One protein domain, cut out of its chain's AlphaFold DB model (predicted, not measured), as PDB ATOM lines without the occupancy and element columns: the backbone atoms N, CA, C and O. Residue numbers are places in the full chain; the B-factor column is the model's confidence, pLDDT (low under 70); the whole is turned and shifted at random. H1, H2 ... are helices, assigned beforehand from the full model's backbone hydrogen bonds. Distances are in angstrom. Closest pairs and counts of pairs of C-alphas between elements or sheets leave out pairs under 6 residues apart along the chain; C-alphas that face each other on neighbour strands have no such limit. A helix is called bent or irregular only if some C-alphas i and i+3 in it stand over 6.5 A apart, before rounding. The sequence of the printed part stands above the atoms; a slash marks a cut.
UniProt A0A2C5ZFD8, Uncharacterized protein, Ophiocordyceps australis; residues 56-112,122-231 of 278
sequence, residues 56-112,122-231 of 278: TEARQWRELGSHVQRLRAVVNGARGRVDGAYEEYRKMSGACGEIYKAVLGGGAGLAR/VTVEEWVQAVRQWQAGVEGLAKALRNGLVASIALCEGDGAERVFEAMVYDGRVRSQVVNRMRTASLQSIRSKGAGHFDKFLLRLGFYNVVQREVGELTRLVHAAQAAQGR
ATOM      1  N   THR A  56      30.616 -71.281  32.140       89.06
ATOM      2  CA  THR A  56      31.152 -70.164  32.928       89.06
ATOM      3  C   THR A  56      32.479 -69.655  32.371       89.06
ATOM      4  O   THR A  56      32.656 -68.447  32.253       89.06
ATOM      5  N   GLU A  57      33.362 -70.552  31.941       85.81
ATOM      6  CA  GLU A  57      34.639 -70.237  31.308       85.81
ATOM      7  C   GLU A  57      34.412 -69.575  29.943       85.81
ATOM      8  O   GLU A  57      34.980 -68.520  29.660       85.81
ATOM      9  N   ALA A  58      33.488 -70.115  29.137       88.81
ATOM     10  CA  ALA A  58      33.084 -69.514  27.863       88.81
ATOM     11  C   ALA A  58      32.576 -68.077  28.031       88.81
ATOM     12  O   ALA A  58      32.820 -67.197  27.198       88.81
ATOM     13  N   ARG A  59      31.821 -67.827  29.105       91.44
ATOM     14  CA  ARG A  59      31.335 -66.493  29.451       91.44
ATOM     15  C   ARG A  59      32.474 -65.581  29.899       91.44
ATOM     16  O   ARG A  59      32.558 -64.468  29.387       91.44
ATOM     17  N   GLN A  60      33.343 -66.042  30.799       91.44
ATOM     18  CA  GLN A  60      34.493 -65.273  31.288       91.44
ATOM     19  C   GLN A  60      35.439 -64.880  30.148       91.44
ATOM     20  O   GLN A  60      35.875 -63.735  30.086       91.44
ATOM     21  N   TRP A  61      35.699 -65.793  29.210       91.06
ATOM     22  CA  TRP A  61      36.545 -65.536  28.046       91.06
ATOM     23  C   TRP A  61      35.970 -64.432  27.153       91.06
ATOM     24  O   TRP A  61      36.652 -63.457  26.828       91.06
ATOM     25  N   ARG A  62      34.683 -64.547  26.792       93.81
ATOM     26  CA  ARG A  62      33.977 -63.528  25.996       93.81
ATOM     27  C   ARG A  62      33.934 -62.181  26.712       93.81
ATOM     28  O   ARG A  62      34.114 -61.140  26.083       93.81
ATOM     29  N   GLU A  63      33.698 -62.204  28.020       93.94
ATOM     30  CA  GLU A  63      33.649 -61.006  28.848       93.94
ATOM     31  C   GLU A  63      35.010 -60.299  28.896       93.94
ATOM     32  O   GLU A  63      35.075 -59.097  28.635       93.94
ATOM     33  N   LEU A  64      36.099 -61.037  29.127       94.44
ATOM     34  CA  LEU A  64      37.455 -60.493  29.099       94.44
ATOM     35  C   LEU A  64      37.782 -59.880  27.731       94.44
ATOM     36  O   LEU A  64      38.236 -58.739  27.669       94.44
ATOM     37  N   GLY A  65      37.496 -60.593  26.637       94.12
ATOM     38  CA  GLY A  65      37.715 -60.083  25.280       94.12
ATOM     39  C   GLY A  65      36.962 -58.773  25.009       94.12
ATOM     40  O   GLY A  65      37.541 -57.819  24.486       94.12
ATOM     41  N   SER A  66      35.700 -58.689  25.440       95.88
ATOM     42  CA  SER A  66      34.887 -57.470  25.337       95.88
ATOM     43  C   SER A  66      35.483 -56.307  26.139       95.88
ATOM     44  O   SER A  66      35.634 -55.197  25.615       95.88
ATOM     45  N   HIS A  67      35.903 -56.554  27.385       95.88
ATOM     46  CA  HIS A  67      36.532 -55.532  28.230       95.88
ATOM     47  C   HIS A  67      37.865 -55.044  27.652       95.88
ATOM     48  O   HIS A  67      38.117 -53.839  27.642       95.88
ATOM     49  N   VAL A  68      38.689 -55.943  27.100       95.75
ATOM     50  CA  VAL A  68      39.951 -55.600  26.418       95.75
ATOM     51  C   VAL A  68      39.699 -54.670  25.233       95.75
ATOM     52  O   VAL A  68      40.326 -53.611  25.127       95.75
ATOM     53  N   GLN A  69      38.764 -55.031  24.351       95.88
ATOM     54  CA  GLN A  69      38.423 -54.211  23.188       95.88
ATOM     55  C   GLN A  69      37.886 -52.842  23.609       95.88
ATOM     56  O   GLN A  69      38.303 -51.812  23.073       95.88
ATOM     57  N   ARG A  70      37.011 -52.814  24.620       95.88
ATOM     58  CA  ARG A  70      36.420 -51.583  25.143       95.88
ATOM     59  C   ARG A  70      37.462 -50.666  25.773       95.88
ATOM     60  O   ARG A  70      37.478 -49.477  25.460       95.88
ATOM     61  N   LEU A  71      38.357 -51.196  26.608       96.12
ATOM     62  CA  LEU A  71      39.441 -50.413  27.202       96.12
ATOM     63  C   LEU A  71      40.350 -49.834  26.116       96.12
ATOM     64  O   LEU A  71      40.631 -48.637  26.133       96.12
ATOM     65  N   ARG A  72      40.744 -50.644  25.126       95.25
ATOM     66  CA  ARG A  72      41.575 -50.197  24.000       95.25
ATOM     67  C   ARG A  72      40.904 -49.075  23.206       95.25
ATOM     68  O   ARG A  72      41.543 -48.061  22.928       95.25
ATOM     69  N   ALA A  73      39.625 -49.230  22.868       95.06
ATOM     70  CA  ALA A  73      38.864 -48.215  22.143       95.06
ATOM     71  C   ALA A  73      38.808 -46.893  22.921       95.06
ATOM     72  O   ALA A  73      39.034 -45.820  22.358       95.06
ATOM     73  N   VAL A  74      38.566 -46.971  24.230       94.88
ATOM     74  CA  VAL A  74      38.482 -45.793  25.089       94.88
ATOM     75  C   VAL A  74      39.847 -45.119  25.247       94.88
ATOM     76  O   VAL A  74      39.930 -43.908  25.066       94.88
ATOM     77  N   VAL A  75      40.922 -45.867  25.508       94.56
ATOM     78  CA  VAL A  75      42.286 -45.320  25.647       94.56
ATOM     79  C   VAL A  75      42.756 -44.660  24.348       94.56
ATOM     80  O   VAL A  75      43.235 -43.527  24.377       94.56
ATOM     81  N   ASN A  76      42.543 -45.308  23.199       92.31
ATOM     82  CA  ASN A  76      42.925 -44.755  21.895       92.31
ATOM     83  C   ASN A  76      42.059 -43.550  21.491       92.31
ATOM     84  O   ASN A  76      42.547 -42.610  20.858       92.31
ATOM     85  N   GLY A  77      40.781 -43.545  21.880       90.69
ATOM     86  CA  GLY A  77      39.850 -42.443  21.641       90.69
ATOM     87  C   GLY A  77      39.996 -41.264  22.612       90.69
ATOM     88  O   GLY A  77      39.472 -40.180  22.348       90.69
ATOM     89  N   ALA A  78      40.717 -41.426  23.724       80.75
ATOM     90  CA  ALA A  78      40.760 -40.470  24.832       80.75
ATOM     91  C   ALA A  78      41.622 -39.220  24.593       80.75
ATOM     92  O   ALA A  78      42.075 -38.618  25.569       80.75
ATOM     93  N   ARG A  79      41.827 -38.762  23.347       75.56
ATOM     94  CA  ARG A  79      42.544 -37.503  23.051       75.56
ATOM     95  C   ARG A  79      41.928 -36.342  23.857       75.56
ATOM     96  O   ARG A  79      40.883 -35.808  23.502       75.56
ATOM     97  N   GLY A  80      42.546 -35.997  24.991       72.00
ATOM     98  CA  GLY A  80      42.084 -34.971  25.936       72.00
ATOM     99  C   GLY A  80      41.028 -35.389  26.980       72.00
ATOM    100  O   GLY A  80      40.686 -34.566  27.827       72.00
ATOM    101  N   ARG A  81      40.528 -36.636  26.981       89.94
ATOM    102  CA  ARG A  81      39.463 -37.129  27.893       89.94
ATOM    103  C   ARG A  81      39.906 -38.307  28.771       89.94
ATOM    104  O   ARG A  81      39.166 -39.269  28.957       89.94
ATOM    105  N   VAL A  82      41.109 -38.218  29.336       95.31
ATOM    106  CA  VAL A  82      41.692 -39.278  30.182       95.31
ATOM    107  C   VAL A  82      40.832 -39.625  31.406       95.31
ATOM    108  O   VAL A  82      40.762 -40.783  31.800       95.31
ATOM    109  N   ASP A  83      40.110 -38.647  31.960       95.50
ATOM    110  CA  ASP A  83      39.255 -38.853  33.134       95.50
ATOM    111  C   ASP A  83      38.082 -39.796  32.802       95.50
ATOM    112  O   ASP A  83      37.781 -40.715  33.557       95.50
ATOM    113  N   GLY A  84      37.478 -39.636  31.617       95.62
ATOM    114  CA  GLY A  84      36.439 -40.549  31.132       95.62
ATOM    115  C   GLY A  84      36.984 -41.946  30.833       95.62
ATOM    116  O   GLY A  84      36.304 -42.935  31.093       95.62
ATOM    117  N   ALA A  85      38.230 -42.034  30.354       96.19
ATOM    118  CA  ALA A  85      38.882 -43.318  30.131       96.19
ATOM    119  C   ALA A  85      39.108 -44.101  31.422       96.19
ATOM    120  O   ALA A  85      38.862 -45.307  31.469       96.19
ATOM    121  N   TYR A  86      39.504 -43.401  32.482       97.69
ATOM    122  CA  TYR A  86      39.642 -43.999  33.798       97.69
ATOM    123  C   TYR A  86      38.299 -44.465  34.377       97.69
ATOM    124  O   TYR A  86      38.230 -45.556  34.936       97.69
ATOM    125  N   GLU A  87      37.220 -43.692  34.226       97.50
ATOM    126  CA  GLU A  87      35.899 -44.113  34.718       97.50
ATOM    127  C   GLU A  87      35.378 -45.364  33.999       97.50
ATOM    128  O   GLU A  87      34.779 -46.231  34.633       97.50
ATOM    129  N   GLU A  88      35.632 -45.507  32.697       96.75
ATOM    130  CA  GLU A  88      35.323 -46.751  31.984       96.75
ATOM    131  C   GLU A  88      36.188 -47.914  32.471       96.75
ATOM    132  O   GLU A  88      35.652 -48.976  32.790       96.75
ATOM    133  N   TYR A  89      37.500 -47.706  32.610       97.50
ATOM    134  CA  TYR A  89      38.402 -48.695  33.203       97.50
ATOM    135  C   TYR A  89      37.899 -49.168  34.575       97.50
ATOM    136  O   TYR A  89      37.771 -50.367  34.801       97.50
ATOM    137  N   ARG A  90      37.515 -48.242  35.458       97.81
ATOM    138  CA  ARG A  90      37.020 -48.539  36.808       97.81
ATOM    139  C   ARG A  90      35.759 -49.408  36.813       97.81
ATOM    140  O   ARG A  90      35.569 -50.195  37.737       97.81
ATOM    141  N   LYS A  91      34.887 -49.272  35.809       97.31
ATOM    142  CA  LYS A  91      33.690 -50.124  35.671       97.31
ATOM    143  C   LYS A  91      34.053 -51.568  35.321       97.31
ATOM    144  O   LYS A  91      33.331 -52.476  35.714       97.31
ATOM    145  N   MET A  92      35.142 -51.767  34.579       96.88
ATOM    146  CA  MET A  92      35.570 -53.072  34.064       96.88
ATOM    147  C   MET A  92      36.591 -53.769  34.973       96.88
ATOM    148  O   MET A  92      36.629 -54.998  35.015       96.88
ATOM    149  N   SER A  93      37.397 -53.006  35.722       96.31
ATOM    150  CA  SER A  93      38.553 -53.524  36.464       96.31
ATOM    151  C   SER A  93      38.176 -54.559  37.522       96.31
ATOM    152  O   SER A  93      38.887 -55.539  37.684       96.31
ATOM    153  N   GLY A  94      37.032 -54.401  38.198       94.75
ATOM    154  CA  GLY A  94      36.560 -55.386  39.177       94.75
ATOM    155  C   GLY A  94      36.244 -56.747  38.549       94.75
ATOM    156  O   GLY A  94      36.679 -57.771  39.061       94.75
ATOM    157  N   ALA A  95      35.538 -56.760  37.414       94.06
ATOM    158  CA  ALA A  95      35.188 -57.997  36.716       94.06
ATOM    159  C   ALA A  95      36.424 -58.676  36.105       94.06
ATOM    160  O   ALA A  95      36.609 -59.878  36.275       94.06
ATOM    161  N   CYS A  96      37.304 -57.904  35.454       93.69
ATOM    162  CA  CYS A  96      38.568 -58.429  34.928       93.69
ATOM    163  C   CYS A  96      39.442 -58.986  36.057       93.69
ATOM    164  O   CYS A  96      39.984 -60.078  35.909       93.69
ATOM    165  N   GLY A  97      39.480 -58.271  37.190       93.12
ATOM    166  CA  GLY A  97      40.087 -58.648  38.465       93.12
ATOM    167  C   GLY A  97      39.865 -60.098  38.855       93.12
ATOM    168  O   GLY A  97      40.802 -60.876  39.034       93.12
ATOM    169  N   GLU A  98      38.591 -60.453  38.966       91.88
ATOM    170  CA  GLU A  98      38.167 -61.791  39.358       91.88
ATOM    171  C   GLU A  98      38.495 -62.833  38.281       91.88
ATOM    172  O   GLU A  98      38.921 -63.939  38.613       91.88
ATOM    173  N   ILE A  99      38.363 -62.481  36.994       90.31
ATOM    174  CA  ILE A  99      38.659 -63.396  35.882       90.31
ATOM    175  C   ILE A  99      40.139 -63.788  35.889       90.31
ATOM    176  O   ILE A  99      40.448 -64.976  35.941       90.31
ATOM    177  N   TYR A 100      41.070 -62.828  35.878       89.81
ATOM    178  CA  TYR A 100      42.492 -63.178  35.804       89.81
ATOM    179  C   TYR A 100      43.007 -63.808  37.105       89.81
ATOM    180  O   TYR A 100      43.930 -64.616  37.054       89.81
ATOM    181  N   LYS A 101      42.412 -63.512  38.272       88.62
ATOM    182  CA  LYS A 101      42.746 -64.202  39.532       88.62
ATOM    183  C   LYS A 101      42.283 -65.650  39.529       88.62
ATOM    184  O   LYS A 101      43.039 -66.517  39.956       88.62
ATOM    185  N   ALA A 102      41.079 -65.916  39.030       85.56
ATOM    186  CA  ALA A 102      40.579 -67.277  38.897       85.56
ATOM    187  C   ALA A 102      41.428 -68.089  37.908       85.56
ATOM    188  O   ALA A 102      41.802 -69.219  38.206       85.56
ATOM    189  N   VAL A 103      41.771 -67.486  36.768       82.38
ATOM    190  CA  VAL A 103      42.478 -68.153  35.669       82.38
ATOM    191  C   VAL A 103      43.974 -68.337  35.951       82.38
ATOM    192  O   VAL A 103      44.510 -69.404  35.677       82.38
ATOM    193  N   LEU A 104      44.655 -67.324  36.502       81.75
ATOM    194  CA  LEU A 104      46.110 -67.363  36.731       81.75
ATOM    195  C   LEU A 104      46.494 -67.741  38.168       81.75
ATOM    196  O   LEU A 104      47.606 -68.203  38.401       81.75
ATOM    197  N   GLY A 105      45.612 -67.511  39.145       74.00
ATOM    198  CA  GLY A 105      45.877 -67.785  40.563       74.00
ATOM    199  C   GLY A 105      45.411 -69.163  41.033       74.00
ATOM    200  O   GLY A 105      45.935 -69.682  42.016       74.00
ATOM    201  N   GLY A 106      44.438 -69.768  40.349       64.00
ATOM    202  CA  GLY A 106      43.945 -71.105  40.653       64.00
ATOM    203  C   GLY A 106      44.525 -72.128  39.688       64.00
ATOM    204  O   GLY A 106      43.981 -72.314  38.603       64.00
ATOM    205  N   GLY A 107      45.558 -72.872  40.100       54.84
ATOM    206  CA  GLY A 107      46.106 -74.012  39.339       54.84
ATOM    207  C   GLY A 107      45.066 -75.071  38.911       54.84
ATOM    208  O   GLY A 107      45.358 -75.931  38.088       54.84
ATOM    209  N   ALA A 108      43.826 -74.971  39.401       46.66
ATOM    210  CA  ALA A 108      42.666 -75.744  38.971       46.66
ATOM    211  C   ALA A 108      42.273 -75.552  37.488       46.66
ATOM    212  O   ALA A 108      41.652 -76.447  36.921       46.66
ATOM    213  N   GLY A 109      42.622 -74.426  36.849       47.31
ATOM    214  CA  GLY A 109      42.392 -74.226  35.408       47.31
ATOM    215  C   GLY A 109      43.461 -74.865  34.511       47.31
ATOM    216  O   GLY A 109      43.181 -75.221  33.371       47.31
ATOM    217  N   LEU A 110      44.673 -75.044  35.045       49.94
ATOM    218  CA  LEU A 110      45.863 -75.520  34.332       49.94
ATOM    219  C   LEU A 110      45.953 -77.052  34.244       49.94
ATOM    220  O   LEU A 110      46.565 -77.581  33.325       49.94
ATOM    221  N   ALA A 111      45.326 -77.774  35.176       46.19
ATOM    222  CA  ALA A 111      45.486 -79.223  35.308       46.19
ATOM    223  C   ALA A 111      44.579 -80.073  34.386       46.19
ATOM    224  O   ALA A 111      44.466 -81.285  34.583       46.19
ATOM    225  N   ARG A 112      43.875 -79.490  33.404       53.22
ATOM    226  CA  ARG A 112      42.792 -80.206  32.707       53.22
ATOM    227  C   ARG A 112      43.254 -80.975  31.460       53.22
ATOM    228  O   ARG A 112      43.056 -80.542  30.335       53.22
ATOM    229  N   VAL A 122      40.414 -73.653  25.292       81.31
ATOM    230  CA  VAL A 122      41.261 -72.470  25.461       81.31
ATOM    231  C   VAL A 122      42.488 -72.870  26.263       81.31
ATOM    232  O   VAL A 122      42.368 -73.342  27.392       81.31
ATOM    233  N   THR A 123      43.663 -72.718  25.664       85.19
ATOM    234  CA  THR A 123      44.907 -73.078  26.345       85.19
ATOM    235  C   THR A 123      45.290 -72.002  27.354       85.19
ATOM    236  O   THR A 123      44.817 -70.860  27.305       85.19
ATOM    237  N   VAL A 124      46.163 -72.340  28.295       82.75
ATOM    238  CA  VAL A 124      46.585 -71.370  29.312       82.75
ATOM    239  C   VAL A 124      47.410 -70.255  28.683       82.75
ATOM    240  O   VAL A 124      47.304 -69.103  29.091       82.75
ATOM    241  N   GLU A 125      48.125 -70.550  27.602       86.19
ATOM    242  CA  GLU A 125      48.814 -69.561  26.778       86.19
ATOM    243  C   GLU A 125      47.829 -68.542  26.197       86.19
ATOM    244  O   GLU A 125      48.122 -67.348  26.182       86.19
ATOM    245  N   GLU A 126      46.646 -68.978  25.757       89.50
ATOM    246  CA  GLU A 126      45.614 -68.074  25.243       89.50
ATOM    247  C   GLU A 126      45.035 -67.186  26.351       89.50
ATOM    248  O   GLU A 126      44.851 -65.983  26.146       89.50
ATOM    249  N   TRP A 127      44.814 -67.741  27.544       89.12
ATOM    250  CA  TRP A 127      44.421 -66.987  28.736       89.12
ATOM    251  C   TRP A 127      45.464 -65.953  29.156       89.12
ATOM    252  O   TRP A 127      45.136 -64.775  29.318       89.12
ATOM    253  N   VAL A 128      46.730 -66.357  29.263       90.88
ATOM    254  CA  VAL A 128      47.857 -65.461  29.543       90.88
ATOM    255  C   VAL A 128      47.935 -64.366  28.480       90.88
ATOM    256  O   VAL A 128      48.099 -63.190  28.813       90.88
ATOM    257  N   GLN A 129      47.746 -64.710  27.205       93.00
ATOM    258  CA  GLN A 129      47.758 -63.738  26.119       93.00
ATOM    259  C   GLN A 129      46.599 -62.738  26.216       93.00
ATOM    260  O   GLN A 129      46.810 -61.543  26.004       93.00
ATOM    261  N   ALA A 130      45.391 -63.173  26.580       92.38
ATOM    262  CA  ALA A 130      44.264 -62.269  26.810       92.38
ATOM    263  C   ALA A 130      44.524 -61.313  27.989       92.38
ATOM    264  O   ALA A 130      44.272 -60.109  27.880       92.38
ATOM    265  N   VAL A 131      45.107 -61.810  29.086       94.06
ATOM    266  CA  VAL A 131      45.491 -60.977  30.239       94.06
ATOM    267  C   VAL A 131      46.588 -59.976  29.867       94.06
ATOM    268  O   VAL A 131      46.513 -58.817  30.269       94.06
ATOM    269  N   ARG A 132      47.556 -60.352  29.025       95.44
ATOM    270  CA  ARG A 132      48.558 -59.414  28.484       95.44
ATOM    271  C   ARG A 132      47.934 -58.307  27.646       95.44
ATOM    272  O   ARG A 132      48.356 -57.156  27.727       95.44
ATOM    273  N   GLN A 133      46.915 -58.622  26.848       96.25
ATOM    274  CA  GLN A 133      46.205 -57.595  26.086       96.25
ATOM    275  C   GLN A 133      45.447 -56.627  27.001       96.25
ATOM    276  O   GLN A 133      45.419 -55.427  26.720       96.25
ATOM    277  N   TRP A 134      44.865 -57.130  28.095       96.62
ATOM    278  CA  TRP A 134      44.286 -56.290  29.144       96.62
ATOM    279  C   TRP A 134      45.354 -55.398  29.783       96.62
ATOM    280  O   TRP A 134      45.194 -54.177  29.785       96.62
ATOM    281  N   GLN A 135      46.474 -55.981  30.221       96.69
ATOM    282  CA  GLN A 135      47.619 -55.265  30.787       96.69
ATOM    283  C   GLN A 135      48.099 -54.138  29.865       96.69
ATOM    284  O   GLN A 135      48.204 -53.000  30.314       96.69
ATOM    285  N   ALA A 136      48.292 -54.404  28.572       97.19
ATOM    286  CA  ALA A 136      48.698 -53.388  27.599       97.19
ATOM    287  C   ALA A 136      47.691 -52.222  27.503       97.19
ATOM    288  O   ALA A 136      48.073 -51.063  27.331       97.19
ATOM    289  N   GLY A 137      46.390 -52.501  27.646       96.88
ATOM    290  CA  GLY A 137      45.357 -51.466  27.732       96.88
ATOM    291  C   GLY A 137      45.482 -50.607  28.996       96.88
ATOM    292  O   GLY A 137      45.380 -49.380  28.924       96.88
ATOM    293  N   VAL A 138      45.744 -51.239  30.143       97.62
ATOM    294  CA  VAL A 138      45.944 -50.565  31.438       97.62
ATOM    295  C   VAL A 138      47.229 -49.722  31.426       97.62
ATOM    296  O   VAL A 138      47.213 -48.569  31.858       97.62
ATOM    297  N   GLU A 139      48.317 -50.229  30.846       97.69
ATOM    298  CA  GLU A 139      49.566 -49.487  30.625       97.69
ATOM    299  C   GLU A 139      49.362 -48.286  29.692       97.69
ATOM    300  O   GLU A 139      49.857 -47.186  29.957       97.69
ATOM    301  N   GLY A 140      48.568 -48.454  28.630       96.75
ATOM    302  CA  GLY A 140      48.159 -47.355  27.757       96.75
ATOM    303  C   GLY A 140      47.418 -46.249  28.517       96.75
ATOM    304  O   GLY A 140      47.707 -45.061  28.330       96.75
ATOM    305  N   LEU A 141      46.513 -46.620  29.430       97.62
ATOM    306  CA  LEU A 141      45.825 -45.673  30.311       97.62
ATOM    307  C   LEU A 141      46.798 -44.986  31.284       97.62
ATOM    308  O   LEU A 141      46.728 -43.764  31.449       97.62
ATOM    309  N   ALA A 142      47.731 -45.730  31.887       97.69
ATOM    310  CA  ALA A 142      48.767 -45.174  32.759       97.69
ATOM    311  C   ALA A 142      49.618 -44.130  32.023       97.69
ATOM    312  O   ALA A 142      49.850 -43.037  32.545       97.69
ATOM    313  N   LYS A 143      50.020 -44.426  30.782       97.12
ATOM    314  CA  LYS A 143      50.767 -43.507  29.916       97.12
ATOM    315  C   LYS A 143      49.962 -42.248  29.590       97.12
ATOM    316  O   LYS A 143      50.495 -41.142  29.661       97.12
ATOM    317  N   ALA A 144      48.671 -42.384  29.281       96.38
ATOM    318  CA  ALA A 144      47.796 -41.237  29.038       96.38
ATOM    319  C   ALA A 144      47.645 -40.344  30.288       96.38
ATOM    320  O   ALA A 144      47.708 -39.115  30.180       96.38
ATOM    321  N   LEU A 145      47.497 -40.948  31.473       96.88
ATOM    322  CA  LEU A 145      47.449 -40.238  32.758       96.88
ATOM    323  C   LEU A 145      48.765 -39.513  33.051       96.88
ATOM    324  O   LEU A 145      48.737 -38.325  33.380       96.88
ATOM    325  N   ARG A 146      49.902 -40.191  32.863       97.44
ATOM    326  CA  ARG A 146      51.245 -39.607  32.978       97.44
ATOM    327  C   ARG A 146      51.385 -38.374  32.095       97.44
ATOM    328  O   ARG A 146      51.699 -37.304  32.602       97.44
ATOM    329  N   ASN A 147      51.067 -38.483  30.806       96.25
ATOM    330  CA  ASN A 147      51.155 -37.357  29.872       96.25
ATOM    331  C   ASN A 147      50.284 -36.167  30.316       96.25
ATOM    332  O   ASN A 147      50.712 -35.016  30.241       96.25
ATOM    333  N   GLY A 148      49.077 -36.433  30.826       94.56
ATOM    334  CA  GLY A 148      48.201 -35.397  31.380       94.56
ATOM    335  C   GLY A 148      48.753 -34.733  32.648       94.56
ATOM    336  O   GLY A 148      48.560 -33.531  32.847       94.56
ATOM    337  N   LEU A 149      49.436 -35.495  33.504       96.38
ATOM    338  CA  LEU A 149      50.085 -34.986  34.715       96.38
ATOM    339  C   LEU A 149      51.319 -34.151  34.376       96.38
ATOM    340  O   LEU A 149      51.425 -33.032  34.869       96.38
ATOM    341  N   VAL A 150      52.186 -34.634  33.486       96.94
ATOM    342  CA  VAL A 150      53.355 -33.897  32.983       96.94
ATOM    343  C   VAL A 150      52.924 -32.573  32.356       96.94
ATOM    344  O   VAL A 150      53.450 -31.526  32.722       96.94
ATOM    345  N   ALA A 151      51.899 -32.584  31.498       94.06
ATOM    346  CA  ALA A 151      51.363 -31.362  30.900       94.06
ATOM    347  C   ALA A 151      50.826 -30.367  31.948       94.06
ATOM    348  O   ALA A 151      50.889 -29.158  31.744       94.06
ATOM    349  N   SER A 152      50.307 -30.865  33.074       93.56
ATOM    350  CA  SER A 152      49.859 -30.019  34.186       93.56
ATOM    351  C   SER A 152      51.056 -29.439  34.951       93.56
ATOM    352  O   SER A 152      51.087 -28.241  35.214       93.56
ATOM    353  N   ILE A 153      52.074 -30.252  35.249       95.00
ATOM    354  CA  ILE A 153      53.313 -29.824  35.925       95.00
ATOM    355  C   ILE A 153      54.079 -28.792  35.085       95.00
ATOM    356  O   ILE A 153      54.625 -27.835  35.632       95.00
ATOM    357  N   ALA A 154      54.068 -28.921  33.756       94.56
ATOM    358  CA  ALA A 154      54.700 -27.967  32.843       94.56
ATOM    359  C   ALA A 154      54.164 -26.534  32.988       94.56
ATOM    360  O   ALA A 154      54.874 -25.580  32.676       94.56
ATOM    361  N   LEU A 155      52.952 -26.352  33.525       89.81
ATOM    362  CA  LEU A 155      52.412 -25.022  33.806       89.81
ATOM    363  C   LEU A 155      53.153 -24.285  34.932       89.81
ATOM    364  O   LEU A 155      53.054 -23.061  34.989       89.81
ATOM    365  N   CYS A 156      53.863 -24.994  35.818       90.38
ATOM    366  CA  CYS A 156      54.669 -24.380  36.879       90.38
ATOM    367  C   CYS A 156      56.178 -24.642  36.754       90.38
ATOM    368  O   CYS A 156      56.956 -23.798  37.186       90.38
ATOM    369  N   GLU A 157      56.599 -25.763  36.160       91.50
ATOM    370  CA  GLU A 157      58.020 -26.143  36.049       91.50
ATOM    371  C   GLU A 157      58.629 -25.917  34.654       91.50
ATOM    372  O   GLU A 157      59.839 -26.069  34.491       91.50
ATOM    373  N   GLY A 158      57.818 -25.587  33.640       93.12
ATOM    374  CA  GLY A 158      58.283 -25.463  32.254       93.12
ATOM    375  C   GLY A 158      58.904 -26.764  31.728       93.12
ATOM    376  O   GLY A 158      58.363 -27.850  31.946       93.12
ATOM    377  N   ASP A 159      60.066 -26.659  31.079       93.62
ATOM    378  CA  ASP A 159      60.764 -27.778  30.418       93.62
ATOM    379  C   ASP A 159      61.261 -28.866  31.390       93.62
ATOM    380  O   ASP A 159      61.587 -29.980  30.986       93.62
ATOM    381  N   GLY A 160      61.285 -28.580  32.698       95.69
ATOM    382  CA  GLY A 160      61.669 -29.539  33.736       95.69
ATOM    383  C   GLY A 160      60.566 -30.518  34.152       95.69
ATOM    384  O   GLY A 160      60.807 -31.352  35.027       95.69
ATOM    385  N   ALA A 161      59.363 -30.422  33.576       96.88
ATOM    386  CA  ALA A 161      58.179 -31.142  34.044       96.88
ATOM    387  C   ALA A 161      58.337 -32.665  34.078       96.88
ATOM    388  O   ALA A 161      57.915 -33.295  35.046       96.88
ATOM    389  N   GLU A 162      58.973 -33.244  33.060       97.81
ATOM    390  CA  GLU A 162      59.191 -34.691  32.957       97.81
ATOM    391  C   GLU A 162      60.053 -35.199  34.123       97.81
ATOM    392  O   GLU A 162      59.660 -36.094  34.868       97.81
ATOM    393  N   ARG A 163      61.196 -34.543  34.357       97.94
ATOM    394  CA  ARG A 163      62.111 -34.872  35.458       97.94
ATOM    395  C   ARG A 163      61.439 -34.706  36.821       97.94
ATOM    396  O   ARG A 163      61.655 -35.508  37.724       97.94
ATOM    397  N   VAL A 164      60.636 -33.653  36.980       97.75
ATOM    398  CA  VAL A 164      59.899 -33.390  38.224       97.75
ATOM    399  C   VAL A 164      58.806 -34.434  38.453       97.75
ATOM    400  O   VAL A 164      58.610 -34.853  39.593       97.75
ATOM    401  N   PHE A 165      58.117 -34.872  37.396       98.00
ATOM    402  CA  PHE A 165      57.139 -35.952  37.476       98.00
ATOM    403  C   PHE A 165      57.791 -37.249  37.953       98.00
ATOM    404  O   PHE A 165      57.323 -37.821  38.935       98.00
ATOM    405  N   GLU A 166      58.891 -37.667  37.323       97.50
ATOM    406  CA  GLU A 166      59.603 -38.887  37.718       97.50
ATOM    407  C   GLU A 166      60.048 -38.814  39.184       97.50
ATOM    408  O   GLU A 166      59.704 -39.681  39.986       97.50
ATOM    409  N   ALA A 167      60.689 -37.716  39.599       97.69
ATOM    410  CA  ALA A 167      61.077 -37.523  40.996       97.69
ATOM    411  C   ALA A 167      59.874 -37.560  41.961       97.69
ATOM    412  O   ALA A 167      59.968 -38.113  43.053       97.69
ATOM    413  N   MET A 168      58.721 -37.014  41.565       96.81
ATOM    414  CA  MET A 168      57.487 -37.030  42.359       96.81
ATOM    415  C   MET A 168      56.888 -38.439  42.535       96.81
ATOM    416  O   MET A 168      56.218 -38.705  43.547       96.81
ATOM    417  N   VAL A 169      57.060 -39.325  41.550       96.00
ATOM    418  CA  VAL A 169      56.576 -40.710  41.633       96.00
ATOM    419  C   VAL A 169      57.312 -41.448  42.752       96.00
ATOM    420  O   VAL A 169      56.649 -42.083  43.574       96.00
ATOM    421  N   TYR A 170      58.629 -41.265  42.864       95.50
ATOM    422  CA  TYR A 170      59.470 -41.959  43.846       95.50
ATOM    423  C   TYR A 170      59.612 -41.230  45.196       95.50
ATOM    424  O   TYR A 170      59.683 -41.886  46.232       95.50
ATOM    425  N   ASP A 171      59.597 -39.892  45.225       97.12
ATOM    426  CA  ASP A 171      59.805 -39.094  46.440       97.12
ATOM    427  C   ASP A 171      58.531 -38.337  46.874       97.12
ATOM    428  O   ASP A 171      58.056 -37.387  46.238       97.12
ATOM    429  N   GLY A 172      57.989 -38.723  48.036       95.62
ATOM    430  CA  GLY A 172      56.819 -38.088  48.649       95.62
ATOM    431  C   GLY A 172      57.036 -36.627  49.075       95.62
ATOM    432  O   GLY A 172      56.078 -35.840  49.108       95.62
ATOM    433  N   ARG A 173      58.280 -36.222  49.356       97.50
ATOM    434  CA  ARG A 173      58.639 -34.828  49.648       97.50
ATOM    435  C   ARG A 173      58.557 -33.983  48.383       97.50
ATOM    436  O   ARG A 173      57.906 -32.935  48.410       97.50
ATOM    437  N   VAL A 174      59.139 -34.456  47.279       96.75
ATOM    438  CA  VAL A 174      59.035 -33.797  45.963       96.75
ATOM    439  C   VAL A 174      57.571 -33.694  45.548       96.75
ATOM    440  O   VAL A 174      57.109 -32.610  45.191       96.75
ATOM    441  N   ARG A 175      56.793 -34.770  45.711       97.38
ATOM    442  CA  ARG A 175      55.343 -34.765  45.469       97.38
ATOM    443  C   ARG A 175      54.617 -33.658  46.219       97.38
ATOM    444  O   ARG A 175      53.855 -32.903  45.620       97.38
ATOM    445  N   SER A 176      54.876 -33.526  47.516       97.31
ATOM    446  CA  SER A 176      54.254 -32.490  48.346       97.31
ATOM    447  C   SER A 176      54.626 -31.077  47.882       97.31
ATOM    448  O   SER A 176      53.772 -30.188  47.845       97.31
ATOM    449  N   GLN A 177      55.881 -30.861  47.474       96.88
ATOM    450  CA  GLN A 177      56.333 -29.578  46.926       96.88
ATOM    451  C   GLN A 177      55.647 -29.247  45.596       96.88
ATOM    452  O   GLN A 177      55.194 -28.117  45.414       96.88
ATOM    453  N   VAL A 178      55.534 -30.214  44.681       95.69
ATOM    454  CA  VAL A 178      54.844 -30.044  43.391       95.69
ATOM    455  C   VAL A 178      53.364 -29.736  43.603       95.69
ATOM    456  O   VAL A 178      52.855 -28.780  43.029       95.69
ATOM    457  N   VAL A 179      52.683 -30.469  44.490       95.69
ATOM    458  CA  VAL A 179      51.277 -30.209  44.841       95.69
ATOM    459  C   VAL A 179      51.095 -28.787  45.380       95.69
ATOM    460  O   VAL A 179      50.184 -28.079  44.949       95.69
ATOM    461  N   ASN A 180      51.966 -28.331  46.285       95.12
ATOM    462  CA  ASN A 180      51.892 -26.971  46.822       95.12
ATOM    463  C   ASN A 180      52.152 -25.907  45.748       95.12
ATOM    464  O   ASN A 180      51.421 -24.919  45.687       95.12
ATOM    465  N   ARG A 181      53.142 -26.116  44.870       94.00
ATOM    466  CA  ARG A 181      53.417 -25.214  43.742       94.00
ATOM    467  C   ARG A 181      52.246 -25.153  42.769       94.00
ATOM    468  O   ARG A 181      51.798 -24.057  42.450       94.00
ATOM    469  N   MET A 182      51.675 -26.296  42.394       91.94
ATOM    470  CA  MET A 182      50.492 -26.370  41.533       91.94
ATOM    471  C   MET A 182      49.269 -25.701  42.157       91.94
ATOM    472  O   MET A 182      48.521 -25.024  41.453       91.94
ATOM    473  N   ARG A 183      49.073 -25.831  43.475       92.56
ATOM    474  CA  ARG A 183      48.021 -25.107  44.199       92.56
ATOM    475  C   ARG A 183      48.228 -23.598  44.089       92.56
ATOM    476  O   ARG A 183      47.299 -22.891  43.710       92.56
ATOM    477  N   THR A 184      49.432 -23.109  44.383       91.00
ATOM    478  CA  THR A 184      49.768 -21.677  44.311       91.00
ATOM    479  C   THR A 184      49.640 -21.132  42.888       91.00
ATOM    480  O   THR A 184      48.986 -20.111  42.683       91.00
ATOM    481  N   ALA A 185      50.186 -21.840  41.897       88.38
ATOM    482  CA  ALA A 185      50.080 -21.489  40.485       88.38
ATOM    483  C   ALA A 185      48.618 -21.478  40.018       88.38
ATOM    484  O   ALA A 185      48.196 -20.564  39.315       88.38
ATOM    485  N   SER A 186      47.806 -22.436  40.476       86.69
ATOM    486  CA  SER A 186      46.373 -22.461  40.174       86.69
ATOM    487  C   SER A 186      45.642 -21.277  40.798       86.69
ATOM    488  O   SER A 186      44.844 -20.652  40.110       86.69
ATOM    489  N   LEU A 187      45.944 -20.899  42.045       85.62
ATOM    490  CA  LEU A 187      45.364 -19.704  42.676       85.62
ATOM    491  C   LEU A 187      45.690 -18.423  41.897       85.62
ATOM    492  O   LEU A 187      44.825 -17.565  41.730       85.62
ATOM    493  N   GLN A 188      46.911 -18.317  41.376       81.94
ATOM    494  CA  GLN A 188      47.325 -17.200  40.524       81.94
ATOM    495  C   GLN A 188      46.654 -17.260  39.137       81.94
ATOM    496  O   GLN A 188      46.240 -16.230  38.602       81.94
ATOM    497  N   SER A 189      46.469 -18.464  38.587       72.38
ATOM    498  CA  SER A 189      45.855 -18.726  37.278       72.38
ATOM    499  C   SER A 189      44.320 -18.672  37.265       72.38
ATOM    500  O   SER A 189      43.739 -18.613  36.178       72.38
ATOM    501  N   ILE A 190      43.637 -18.662  38.419       57.75
ATOM    502  CA  ILE A 190      42.169 -18.495  38.503       57.75
ATOM    503  C   ILE A 190      41.714 -17.189  37.830       57.75
ATOM    504  O   ILE A 190      40.589 -17.114  37.341       57.75
ATOM    505  N   ARG A 191      42.597 -16.190  37.706       56.25
ATOM    506  CA  ARG A 191      42.322 -14.962  36.947       56.25
ATOM    507  C   ARG A 191      42.351 -15.129  35.417       56.25
ATOM    508  O   ARG A 191      41.901 -14.213  34.741       56.25
ATOM    509  N   SER A 192      42.847 -16.243  34.862       56.75
ATOM    510  CA  SER A 192      43.105 -16.377  33.413       56.75
ATOM    511  C   SER A 192      42.631 -17.668  32.727       56.75
ATOM    512  O   SER A 192      42.390 -17.623  31.524       56.75
ATOM    513  N   LYS A 193      42.496 -18.818  33.415       57.56
ATOM    514  CA  LYS A 193      42.238 -20.126  32.746       57.56
ATOM    515  C   LYS A 193      41.125 -20.997  33.356       57.56
ATOM    516  O   LYS A 193      40.966 -22.152  32.968       57.56
ATOM    517  N   GLY A 194      40.313 -20.434  34.252       57.53
ATOM    518  CA  GLY A 194      39.149 -21.107  34.842       57.53
ATOM    519  C   GLY A 194      39.469 -21.950  36.083       57.53
ATOM    520  O   GLY A 194      40.576 -22.459  36.263       57.53
ATOM    521  N   ALA A 195      38.487 -22.065  36.977       67.12
ATOM    522  CA  ALA A 195      38.600 -22.826  38.219       67.12
ATOM    523  C   ALA A 195      38.670 -24.346  37.951       67.12
ATOM    524  O   ALA A 195      37.996 -24.858  37.058       67.12
ATOM    525  N   GLY A 196      39.479 -25.073  38.733       85.19
ATOM    526  CA  GLY A 196      39.477 -26.546  38.767       85.19
ATOM    527  C   GLY A 196      40.669 -27.262  38.117       85.19
ATOM    528  O   GLY A 196      40.684 -28.492  38.087       85.19
ATOM    529  N   HIS A 197      41.687 -26.552  37.613       87.12
ATOM    530  CA  HIS A 197      42.903 -27.209  37.101       87.12
ATOM    531  C   HIS A 197      43.613 -28.032  38.192       87.12
ATOM    532  O   HIS A 197      43.960 -29.191  37.972       87.12
ATOM    533  N   PHE A 198      43.751 -27.460  39.392       92.31
ATOM    534  CA  PHE A 198      44.341 -28.143  40.544       92.31
ATOM    535  C   PHE A 198      43.563 -29.399  40.955       92.31
ATOM    536  O   PHE A 198      44.165 -30.440  41.209       92.31
ATOM    537  N   ASP A 199      42.231 -29.328  40.970       93.38
ATOM    538  CA  ASP A 199      41.388 -30.467  41.351       93.38
ATOM    539  C   ASP A 199      41.533 -31.617  40.348       93.38
ATOM    540  O   ASP A 199      41.690 -32.770  40.744       93.38
ATOM    541  N   LYS A 200      41.578 -31.302  39.045       93.00
ATOM    542  CA  LYS A 200      41.854 -32.291  37.991       93.00
ATOM    543  C   LYS A 200      43.246 -32.901  38.126       93.00
ATOM    544  O   LYS A 200      43.395 -34.104  37.931       93.00
ATOM    545  N   PHE A 201      44.257 -32.100  38.468       94.81
ATOM    546  CA  PHE A 201      45.608 -32.599  38.723       94.81
ATOM    547  C   PHE A 201      45.622 -33.614  39.875       94.81
ATOM    548  O   PHE A 201      46.126 -34.722  39.702       94.81
ATOM    549  N   LEU A 202      45.015 -33.278  41.019       96.19
ATOM    550  CA  LEU A 202      44.936 -34.190  42.166       96.19
ATOM    551  C   LEU A 202      44.162 -35.468  41.841       96.19
ATOM    552  O   LEU A 202      44.597 -36.559  42.207       96.19
ATOM    553  N   LEU A 203      43.040 -35.337  41.132       96.19
ATOM    554  CA  LEU A 203      42.224 -36.470  40.715       96.19
ATOM    555  C   LEU A 203      43.030 -37.434  39.831       96.19
ATOM    556  O   LEU A 203      43.116 -38.623  40.133       96.19
ATOM    557  N   ARG A 204      43.695 -36.913  38.793       96.62
ATOM    558  CA  ARG A 204      44.535 -37.706  37.879       96.62
ATOM    559  C   ARG A 204      45.735 -38.329  38.574       96.62
ATOM    560  O   ARG A 204      46.108 -39.443  38.228       96.62
ATOM    561  N   LEU A 205      46.317 -37.646  39.559       96.94
ATOM    562  CA  LEU A 205      47.401 -38.202  40.367       96.94
ATOM    563  C   LEU A 205      46.906 -39.410  41.174       96.94
ATOM    564  O   LEU A 205      47.583 -40.433  41.234       96.94
ATOM    565  N   GLY A 206      45.700 -39.320  41.744       97.38
ATOM    566  CA  GLY A 206      45.032 -40.449  42.390       97.38
ATOM    567  C   GLY A 206      44.793 -41.613  41.426       97.38
ATOM    568  O   GLY A 206      45.158 -42.745  41.737       97.38
ATOM    569  N   PHE A 207      44.249 -41.327  40.241       97.88
ATOM    570  CA  PHE A 207      44.006 -42.327  39.197       97.88
ATOM    571  C   PHE A 207      45.296 -43.024  38.763       97.88
ATOM    572  O   PHE A 207      45.343 -44.250  38.733       97.88
ATOM    573  N   TYR A 208      46.359 -42.261  38.498       98.12
ATOM    574  CA  TYR A 208      47.658 -42.796  38.094       98.12
ATOM    575  C   TYR A 208      48.205 -43.800  39.111       98.12
ATOM    576  O   TYR A 208      48.611 -44.891  38.729       98.12
ATOM    577  N   ASN A 209      48.141 -43.481  40.407       96.81
ATOM    578  CA  ASN A 209      48.620 -44.381  41.459       96.81
ATOM    579  C   ASN A 209      47.827 -45.696  41.528       96.81
ATOM    580  O   ASN A 209      48.401 -46.745  41.812       96.81
ATOM    581  N   VAL A 210      46.510 -45.646  41.290       97.19
ATOM    582  CA  VAL A 210      45.663 -46.849  41.249       97.19
ATOM    583  C   VAL A 210      46.019 -47.707  40.037       97.19
ATOM    584  O   VAL A 210      46.257 -48.899  40.194       97.19
ATOM    585  N   VAL A 211      46.110 -47.101  38.850       97.75
ATOM    586  CA  VAL A 211      46.448 -47.816  37.609       97.75
ATOM    587  C   VAL A 211      47.854 -48.419  37.682       97.75
ATOM    588  O   VAL A 211      48.039 -49.565  37.299       97.75
ATOM    589  N   GLN A 212      48.839 -47.705  38.232       97.56
ATOM    590  CA  GLN A 212      50.200 -48.230  38.403       97.56
ATOM    591  C   GLN A 212      50.256 -49.454  39.324       97.56
ATOM    592  O   GLN A 212      50.979 -50.408  39.045       97.56
ATOM    593  N   ARG A 213      49.466 -49.459  40.406       96.75
ATOM    594  CA  ARG A 213      49.359 -50.635  41.277       96.75
ATOM    595  C   ARG A 213      48.807 -51.839  40.517       96.75
ATOM    596  O   ARG A 213      49.351 -52.927  40.660       96.75
ATOM    597  N   GLU A 214      47.767 -51.625  39.714       96.25
ATOM    598  CA  GLU A 214      47.176 -52.678  38.883       96.25
ATOM    599  C   GLU A 214      48.192 -53.241  37.883       96.25
ATOM    600  O   GLU A 214      48.330 -54.455  37.772       96.25
ATOM    601  N   VAL A 215      48.944 -52.378  37.189       96.88
ATOM    602  CA  VAL A 215      49.998 -52.813  36.253       96.88
ATOM    603  C   VAL A 215      51.019 -53.706  36.962       96.88
ATOM    604  O   VAL A 215      51.390 -54.753  36.431       96.88
ATOM    605  N   GLY A 216      51.430 -53.344  38.181       95.88
ATOM    606  CA  GLY A 216      52.320 -54.172  38.996       95.88
ATOM    607  C   GLY A 216      51.712 -55.528  39.376       95.88
ATOM    608  O   GLY A 216      52.386 -56.553  39.285       95.88
ATOM    609  N   GLU A 217      50.433 -55.559  39.763       94.62
ATOM    610  CA  GLU A 217      49.721 -56.804  40.087       94.62
ATOM    611  C   GLU A 217      49.589 -57.720  38.861       94.62
ATOM    612  O   GLU A 217      49.919 -58.905  38.948       94.62
ATOM    613  N   LEU A 218      49.185 -57.172  37.711       94.06
ATOM    614  CA  LEU A 218      49.076 -57.905  36.447       94.06
ATOM    615  C   LEU A 218      50.427 -58.462  36.000       94.06
ATOM    616  O   LEU A 218      50.511 -59.640  35.666       94.06
ATOM    617  N   THR A 219      51.491 -57.657  36.075       95.25
ATOM    618  CA  THR A 219      52.856 -58.096  35.743       95.25
ATOM    619  C   THR A 219      53.267 -59.290  36.601       95.25
ATOM    620  O   THR A 219      53.754 -60.291  36.079       95.25
ATOM    621  N   ARG A 220      53.011 -59.226  37.917       93.75
ATOM    622  CA  ARG A 220      53.310 -60.328  38.840       93.75
ATOM    623  C   ARG A 220      52.541 -61.599  38.478       93.75
ATOM    624  O   ARG A 220      53.117 -62.681  38.508       93.75
ATOM    625  N   LEU A 221      51.251 -61.479  38.165       90.56
ATOM    626  CA  LEU A 221      50.399 -62.627  37.838       90.56
ATOM    627  C   LEU A 221      50.766 -63.262  36.498       90.56
ATOM    628  O   LEU A 221      50.849 -64.483  36.416       90.56
ATOM    629  N   VAL A 222      51.033 -62.449  35.474       91.19
ATOM    630  CA  VAL A 222      51.498 -62.932  34.168       91.19
ATOM    631  C   VAL A 222      52.831 -63.658  34.325       91.19
ATOM    632  O   VAL A 222      52.964 -64.780  33.846       91.19
ATOM    633  N   HIS A 223      53.785 -63.079  35.057       90.44
ATOM    634  CA  HIS A 223      55.072 -63.721  35.315       90.44
ATOM    635  C   HIS A 223      54.923 -65.047  36.076       90.44
ATOM    636  O   HIS A 223      55.515 -66.050  35.689       90.44
ATOM    637  N   ALA A 224      54.095 -65.081  37.125       86.75
ATOM    638  CA  ALA A 224      53.837 -66.302  37.889       86.75
ATOM    639  C   ALA A 224      53.199 -67.405  37.029       86.75
ATOM    640  O   ALA A 224      53.601 -68.562  37.120       86.75
ATOM    641  N   ALA A 225      52.245 -67.049  36.164       85.88
ATOM    642  CA  ALA A 225      51.614 -67.996  35.253       85.88
ATOM    643  C   ALA A 225      52.604 -68.550  34.220       85.88
ATOM    644  O   ALA A 225      52.603 -69.746  33.951       85.88
ATOM    645  N   GLN A 226      53.490 -67.707  33.685       85.94
ATOM    646  CA  GLN A 226      54.535 -68.150  32.762       85.94
ATOM    647  C   GLN A 226      55.557 -69.069  33.429       85.94
ATOM    648  O   GLN A 226      55.927 -70.086  32.853       85.94
ATOM    649  N   ALA A 227      55.982 -68.745  34.651       83.62
ATOM    650  CA  ALA A 227      56.877 -69.605  35.418       83.62
ATOM    651  C   ALA A 227      56.236 -70.974  35.711       83.62
ATOM    652  O   ALA A 227      56.929 -71.984  35.781       83.62
ATOM    653  N   ALA A 228      54.906 -71.029  35.843       78.88
ATOM    654  CA  ALA A 228      54.174 -72.282  36.004       78.88
ATOM    655  C   ALA A 228      54.067 -73.100  34.703       78.88
ATOM    656  O   ALA A 228      54.009 -74.322  34.780       78.88
ATOM    657  N   GLN A 229      54.078 -72.466  33.522       72.88
ATOM    658  CA  GLN A 229      54.001 -73.163  32.226       72.88
ATOM    659  C   GLN A 229      55.236 -74.024  31.917       72.88
ATOM    660  O   GLN A 229      55.133 -74.954  31.122       72.88
ATOM    661  N   GLY A 230      56.383 -73.737  32.538       65.94
ATOM    662  CA  GLY A 230      57.602 -74.543  32.396       65.94
ATOM    663  C   GLY A 230      57.657 -75.768  33.311       65.94
ATOM    664  O   GLY A 230      58.378 -76.714  33.015       65.94
ATOM    665  N   ARG A 231      56.875 -75.792  34.399       64.06
ATOM    666  CA  ARG A 231      56.928 -76.881  35.382       64.06
ATOM    667  C   ARG A 231      56.034 -78.026  34.941       64.06
ATOM    668  O   ARG A 231      54.807 -77.951  35.032       64.06
TER     669      ARG A 231
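AT A GLANCE: This is residues 56 to 112 and 122 to 231 of the 278 residues of an uncharacterized protein of Ophiocordyceps australis (UniProt A0A2C5ZFD8). A long helical spine, H3a, has H5 folded back along it; H1 and bent H2 pack on the spine toward one end, and H3b and H4 make a small head at the other. H1, H2a and H3a form an up-and-down bundle, each running against the one before. The printed part has 167 residues with five named helices, H1 to H5 in order, and no named strand: all helix. It is loose, radius of gyration of the C-alphas 19.0 A, a rod of 64 by 28 by 21 A.

HOW THE PARTS SIT: Begin at the hub, H3, residues 124 to 170, one helix by its hydrogen bonds but bent, with C-alphas 156 and 159 9.5 A apart; its arms H3a, residues 124 to 156, and H3b, residues 159 to 170, itself irregular with C-alphas 159 and 162 7.5 A apart, stand at a steep tilt of 53 degrees. H5, residues 197 to 229, touches H3a at a shallow tilt of 25 degrees, opposite ways, closest at the C-alphas of Leu 145 and Tyr 208, 5.9 A. H1, residues 56 to 77, touches residues 130 to 144 of H3a alone, closest at C-alphas 68 and 134, 5.2 A. H2, residues 82 to 105, is likewise one helix by its hydrogen bonds but bent, with C-alphas 91 and 94 6.9 A apart. Its arm H2a, residues 82 to 91, forms a hairpin with H1, closest at C-alphas 74 and 85, 5.6 A, touching residues 71 to 75 of H1 alone. With residues 101 to 105 alone, H2b, residues 94 to 105, touches residues 221 to 225 of H5, closest at C-alphas 104 and 225, 5.7 A. H4, residues 172 to 189, forms a hairpin with H3b, closest at C-alphas 168 and 175, 4.4 A, where residues 164 to 169 and 174 to 178 alone touch. H1 and H5 are apart. Every O i to N i+4 pair is within hydrogen-bond range in H1, H2a, H2b, H4 and H5, against 27 of 29 in H3a and 7 of 8 in H3b.

IN THESE COORDINATES: Find C-alpha 56 at (31.152, -70.164, 32.928), where H1 begins its 31.2 A. H3a runs 48.3 A, H4 25.0 A, and H5 47.5 A to C-alpha 229 at (54.001, -73.163, 32.226).

THE WHOLE: The C-alphas farthest apart, Arg 112 and Arg 191, are 65.4 A apart. Residues 113 to 121 are not printed, and C-alphas 112 and 122 stand 10.7 A apart across this cut; of the links printed whole, none is long. Look for pLDDT under 70 at residues 106 to 112, 190 to 195 and 230 to 231.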